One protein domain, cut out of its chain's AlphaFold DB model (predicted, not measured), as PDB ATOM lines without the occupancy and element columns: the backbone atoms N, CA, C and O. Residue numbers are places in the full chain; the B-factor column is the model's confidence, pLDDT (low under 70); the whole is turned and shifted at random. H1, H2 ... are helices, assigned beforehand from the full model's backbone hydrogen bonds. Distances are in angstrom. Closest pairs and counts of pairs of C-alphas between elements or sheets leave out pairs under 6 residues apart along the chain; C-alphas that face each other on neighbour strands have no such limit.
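This is residues 5 to 48 of the 148 residues of an uncharacterized protein of Araneus ventricosus (UniProt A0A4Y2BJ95). The printed part is an open, flat U of chain with four short helices strung along it and an empty middle. H1 and H2 lie near each other on one arm, H3 lies near the base, and the long stretch of residues 30 to 43 makes most of the other arm, with H4 at its tip. The printed part has 44 residues, with four named helices in the order H1, H2, H3, H4 and no named strand; the class is all helix, though under half of the residues, 19 of 44, are in named elements. It is extended, with a radius of gyration of the C-alphas of 15.4 A, and spans 38 by 33 by 8 A.

H1 is residues 5 to 8, 5.2 A from first to last C-alpha, and begins at C-alpha 5 at (114.702, 142.716, 122.659). H2, residues 13 to 18, is the longest helix at 8.8 A. H3 is residues 26 to 29, 5.7 A. H4 is residues 44 to 48, 6.1 A, and ends at C-alpha 48 at (118.393, 153.536, 143.808).

H1 and H2 are close but not clearly touching; their closest C-alphas, those of Pro 7 and Leu 16, are 7.1 A apart. H3 is apart from H1, H2 and H4. H4 is also apart from H1 and H2. In H2 and H4 every O i to N i+4 pair is within hydrogen-bond range; H1 and H3 are too short for such a pair.

The two C-alphas farthest apart, those of Asp 14 and Glu 45, are 39.3 A apart. The printed part has no cut. The link from H1 to H2 is tight, that from H2 to H3 short, and that from H3 to H4 long, with 14 residues. Residues 8 to 14, 29 to 34 and 37 to 48 stand free. The mean pLDDT of the printed part is 75.0; residues 6, 24 and 38 to 42 are under 70.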
ATOM      1  N   ASP A   5     113.737 141.668 123.006       72.00
ATOM      2  CA  ASP A   5     114.702 142.716 122.659       72.00
ATOM      3  C   ASP A   5     114.612 143.097 121.168       72.00
ATOM      4  O   ASP A   5     114.870 144.244 120.808       72.00
ATOM      5  N   TRP A   6     114.191 142.169 120.301       68.69
ATOM      6  CA  TRP A   6     114.053 142.394 118.859       68.69
ATOM      7  C   TRP A   6     113.022 143.481 118.502       68.69
ATOM      8  O   TRP A   6     113.397 144.458 117.848       68.69
ATOM      9  N   PRO A   7     111.749 143.403 118.944       71.38
ATOM     10  CA  PRO A   7     110.781 144.463 118.662       71.38
ATOM     11  C   PRO A   7     111.112 145.778 119.379       71.38
ATOM     12  O   PRO A   7     110.885 146.850 118.824       71.38
ATOM     13  N   SER A   8     111.688 145.728 120.585       76.50
ATOM     14  CA  SER A   8     111.985 146.938 121.370       76.50
ATOM     15  C   SER A   8     113.175 147.752 120.845       76.50
ATOM     16  O   SER A   8     113.294 148.932 121.171       76.50
ATOM     17  N   ARG A   9     114.030 147.162 119.997       77.81
ATOM     18  CA  ARG A   9     115.209 147.815 119.401       77.81
ATOM     19  C   ARG A   9     115.039 148.215 117.931       77.81
ATOM     20  O   ARG A   9     116.010 148.639 117.312       77.81
ATOM     21  N   GLY A  10     113.823 148.131 117.387       74.75
ATOM     22  CA  GLY A  10     113.515 148.612 116.036       74.75
ATOM     23  C   GLY A  10     113.876 147.626 114.922       74.75
ATOM     24  O   GLY A  10     114.514 148.003 113.943       74.75
ATOM     25  N   CYS A  11     113.477 146.362 115.069       79.19
ATOM     26  CA  CYS A  11     113.621 145.349 114.023       79.19
ATOM     27  C   CYS A  11     112.565 145.520 112.907       79.19
ATOM     28  O   CYS A  11     111.452 145.986 113.160       79.19
ATOM     29  N   SER A  12     112.908 145.160 111.664       81.00
ATOM     30  CA  SER A  12     111.976 145.212 110.529       81.00
ATOM     31  C   SER A  12     110.890 144.134 110.640       81.00
ATOM     32  O   SER A  12     111.072 143.101 111.286       81.00
ATOM     33  N   MET A  13     109.747 144.367 109.985       77.38
ATOM     34  CA  MET A  13     108.592 143.464 110.064       77.38
ATOM     35  C   MET A  13     108.913 142.057 109.536       77.38
ATOM     36  O   MET A  13     108.517 141.067 110.145       77.38
ATOM     37  N   ASP A  14     109.681 141.967 108.448       81.50
ATOM     38  CA  ASP A  14     110.055 140.689 107.833       81.50
ATOM     39  C   ASP A  14     110.952 139.848 108.755       81.50
ATOM     40  O   ASP A  14     110.772 138.635 108.873       81.50
ATOM     41  N   THR A  15     111.875 140.498 109.467       77.44
ATOM     42  CA  THR A  15     112.766 139.843 110.433       77.44
ATOM     43  C   THR A  15     112.012 139.429 111.698       77.44
ATOM     44  O   THR A  15     112.224 138.340 112.221       77.44
ATOM     45  N   LEU A  16     111.054 140.237 112.162       77.69
ATOM     46  CA  LEU A  16     110.174 139.845 113.268       77.69
ATOM     47  C   LEU A  16     109.367 138.582 112.933       77.69
ATOM     48  O   LEU A  16     109.228 137.696 113.774       77.69
ATOM     49  N   ILE A  17     108.840 138.465 111.714       78.38
ATOM     50  CA  ILE A  17     108.058 137.288 111.312       78.38
ATOM     51  C   ILE A  17     108.946 136.037 111.225       78.38
ATOM     52  O   ILE A  17     108.510 134.951 111.614       78.38
ATOM     53  N   SER A  18     110.188 136.172 110.751       76.62
ATOM     54  CA  SER A  18     111.097 135.035 110.576       76.62
ATOM     55  C   SER A  18     111.714 134.534 111.886       76.62
ATOM     56  O   SER A  18     111.851 133.324 112.069       76.62
ATOM     57  N   GLU A  19     112.033 135.426 112.826       73.69
ATOM     58  CA  GLU A  19     112.811 135.086 114.025       73.69
ATOM     59  C   GLU A  19     111.994 134.526 115.196       73.69
ATOM     60  O   GLU A  19     112.559 134.242 116.252       73.69
ATOM     61  N   ARG A  20     110.678 134.315 115.032       70.12
ATOM     62  CA  ARG A  20     109.804 133.725 116.066       70.12
ATOM     63  C   ARG A  20     110.046 134.347 117.447       70.12
ATOM     64  O   ARG A  20     110.141 133.648 118.446       70.12
ATOM     65  N   TRP A  21     110.106 135.675 117.529       70.31
ATOM     66  CA  TRP A  21     110.314 136.403 118.792       70.31
ATOM     67  C   TRP A  21     109.276 136.067 119.880       70.31
ATOM     68  O   TRP A  21     109.520 136.265 121.069       70.31
ATOM     69  N   HIS A  22     108.113 135.560 119.467       70.44
ATOM     70  CA  HIS A  22     107.060 135.047 120.338       70.44
ATOM     71  C   HIS A  22     107.368 133.676 120.957       70.44
ATOM     72  O   HIS A  22     106.733 133.298 121.942       70.44
ATOM     73  N   ASP A  23     108.294 132.907 120.384       74.06
ATOM     74  CA  ASP A  23     108.704 131.633 120.951       74.06
ATOM     75  C   ASP A  23     109.549 131.905 122.199       74.06
ATOM     76  O   ASP A  23     110.631 132.495 122.162       74.06
ATOM     77  N   ALA A  24     109.038 131.449 123.339       69.56
ATOM     78  CA  ALA A  24     109.816 131.416 124.561       69.56
ATOM     79  C   ALA A  24     111.105 130.609 124.354       69.56
ATOM     80  O   ALA A  24     111.129 129.626 123.608       69.56
ATOM     81  N   SER A  25     112.160 130.997 125.073       75.94
ATOM     82  CA  SER A  25     113.415 130.245 125.075       75.94
ATOM     83  C   SER A  25     113.158 128.767 125.379       75.94
ATOM     84  O   SER A  25     112.299 128.434 126.196       75.94
ATOM     85  N   SER A  26     113.921 127.873 124.748       76.31
ATOM     86  CA  SER A  26     113.714 126.419 124.840       76.31
ATOM     87  C   SER A  26     113.705 125.884 126.276       76.31
ATOM     88  O   SER A  26     113.001 124.918 126.557       76.31
ATOM     89  N   TRP A  27     114.440 126.521 127.192       78.50
ATOM     90  CA  TRP A  27     114.472 126.169 128.613       78.50
ATOM     91  C   TRP A  27     113.157 126.463 129.348       78.50
ATOM     92  O   TRP A  27     112.836 125.753 130.292       78.50
ATOM     93  N   LEU A  28     112.339 127.423 128.899       75.94
ATOM     94  CA  LEU A  28     111.053 127.731 129.546       75.94
ATOM     95  C   LEU A  28     110.038 126.587 129.382       75.94
ATOM     96  O   LEU A  28     109.094 126.472 130.156       75.94
ATOM     97  N   ARG A  29     110.230 125.738 128.363       81.12
ATOM     98  CA  ARG A  29     109.412 124.541 128.108       81.12
ATOM     99  C   ARG A  29     109.921 123.299 128.853       81.12
ATOM    100  O   ARG A  29     109.286 122.254 128.761       81.12
ATOM    101  N   GLN A  30     111.068 123.392 129.525       83.38
ATOM    102  CA  GLN A  30     111.680 122.294 130.276       83.38
ATOM    103  C   GLN A  30     111.262 122.340 131.747       83.38
ATOM    104  O   GLN A  30     110.668 123.322 132.204       83.38
ATOM    105  N   ASP A  31     111.581 121.273 132.483       85.62
ATOM    106  CA  ASP A  31     111.369 121.224 133.928       85.62
ATOM    107  C   ASP A  31     112.075 122.400 134.617       85.62
ATOM    108  O   ASP A  31     113.142 122.845 134.183       85.62
ATOM    109  N   LYS A  32     111.475 122.907 135.694       81.56
ATOM    110  CA  LYS A  32     111.946 124.081 136.435       81.56
ATOM    111  C   LYS A  32     113.379 123.901 136.944       81.56
ATOM    112  O   LYS A  32     114.097 124.884 137.089       81.56
ATOM    113  N   GLU A  33     113.801 122.663 137.190       82.44
ATOM    114  CA  GLU A  33     115.171 122.333 137.603       82.44
ATOM    115  C   GLU A  33     116.223 122.619 136.519       82.44
ATOM    116  O   GLU A  33     117.382 122.872 136.834       82.44
ATOM    117  N   LEU A  34     115.820 122.622 135.245       80.25
ATOM    118  CA  LEU A  34     116.681 122.904 134.091       80.25
ATOM    119  C   LEU A  34     116.652 124.380 133.684       80.25
ATOM    120  O   LEU A  34     117.286 124.775 132.700       80.25
ATOM    121  N   TRP A  35     115.898 125.211 134.405       86.50
ATOM    122  CA  TRP A  35     115.869 126.637 134.129       86.50
ATOM    123  C   TRP A  35     117.207 127.262 134.533       86.50
ATOM    124  O   TRP A  35     117.778 126.890 135.559       86.50
ATOM    125  N   PRO A  36     117.716 128.239 133.766       78.81
ATOM    126  CA  PRO A  36     118.907 128.969 134.160       78.81
ATOM    127  C   PRO A  36     118.634 129.685 135.486       78.81
ATOM    128  O   PRO A  36     117.834 130.619 135.560       78.81
ATOM    129  N   ILE A  37     119.305 129.237 136.545       74.44
ATOM    130  CA  ILE A  37     119.275 129.893 137.848       74.44
ATOM    131  C   ILE A  37     120.173 131.122 137.730       74.44
ATOM    132  O   ILE A  37     121.389 131.051 137.885       74.44
ATOM    133  N   SER A  38     119.576 132.262 137.395       68.94
ATOM    134  CA  SER A  38     120.243 133.539 137.595       68.94
ATOM    135  C   SER A  38     120.222 133.824 139.092       68.94
ATOM    136  O   SER A  38     119.169 134.121 139.660       68.94
ATOM    137  N   GLU A  39     121.382 133.759 139.742       65.75
ATOM    138  CA  GLU A  39     121.601 134.585 140.923       65.75
ATOM    139  C   GLU A  39     121.486 136.026 140.441       65.75
ATOM    140  O   GLU A  39     122.400 136.575 139.826       65.75
ATOM    141  N   ALA A  40     120.304 136.613 140.608       62.75
ATOM    142  CA  ALA A  40     120.107 138.015 140.319       62.75
ATOM    143  C   ALA A  40     121.021 138.795 141.273       62.75
ATOM    144  O   ALA A  40     120.677 139.022 142.435       62.75
ATOM    145  N   MET A  41     122.207 139.182 140.799       62.03
ATOM    146  CA  MET A  41     123.003 140.219 141.440       62.03
ATOM    147  C   MET A  41     122.231 141.519 141.273       62.03
ATOM    148  O   MET A  41     122.359 142.244 140.291       62.03
ATOM    149  N   VAL A  42     121.339 141.757 142.226       65.12
ATOM    150  CA  VAL A  42     120.575 142.985 142.304       65.12
ATOM    151  C   VAL A  42     121.533 144.078 142.755       65.12
ATOM    152  O   VAL A  42     121.815 144.217 143.948       65.12
ATOM    153  N   ASP A  43     122.044 144.843 141.795       73.12
ATOM    154  CA  ASP A  43     122.802 146.049 142.089       73.12
ATOM    155  C   ASP A  43     121.852 147.102 142.674       73.12
ATOM    156  O   ASP A  43     121.014 147.711 141.999       73.12
ATOM    157  N   LYS A  44     121.957 147.273 143.991       72.56
ATOM    158  CA  LYS A  44     121.116 148.194 144.752       72.56
ATOM    159  C   LYS A  44     121.383 149.643 144.356       72.56
ATOM    160  O   LYS A  44     120.481 150.461 144.519       72.56
ATOM    161  N   GLU A  45     122.571 149.971 143.846       73.94
ATOM    162  CA  GLU A  45     122.896 151.326 143.402       73.94
ATOM    163  C   GLU A  45     122.137 151.680 142.125       73.94
ATOM    164  O   GLU A  45     121.531 152.752 142.064       73.94
ATOM    165  N   ILE A  46     122.054 150.750 141.167       73.38
ATOM    166  CA  ILE A  46     121.278 150.932 139.932       73.38
ATOM    167  C   ILE A  46     119.799 151.166 140.265       73.38
ATOM    168  O   ILE A  46     119.229 152.178 139.850       73.38
ATOM    169  N   ILE A  47     119.199 150.321 141.109       70.81
ATOM    170  CA  ILE A  47     117.805 150.497 141.559       70.81
ATOM    171  C   ILE A  47     117.596 151.861 142.225       70.81
ATOM    172  O   ILE A  47     116.593 152.539 141.989       70.81
ATOM    173  N   ASN A  48     118.528 152.282 143.080       71.31
ATOM    174  CA  ASN A  48     118.393 153.536 143.808       71.31
ATOM    175  C   ASN A  48     118.630 154.764 142.909       71.31
ATOM    176  O   ASN A  48     118.100 155.834 143.207       71.31
TER     177      ASN A  48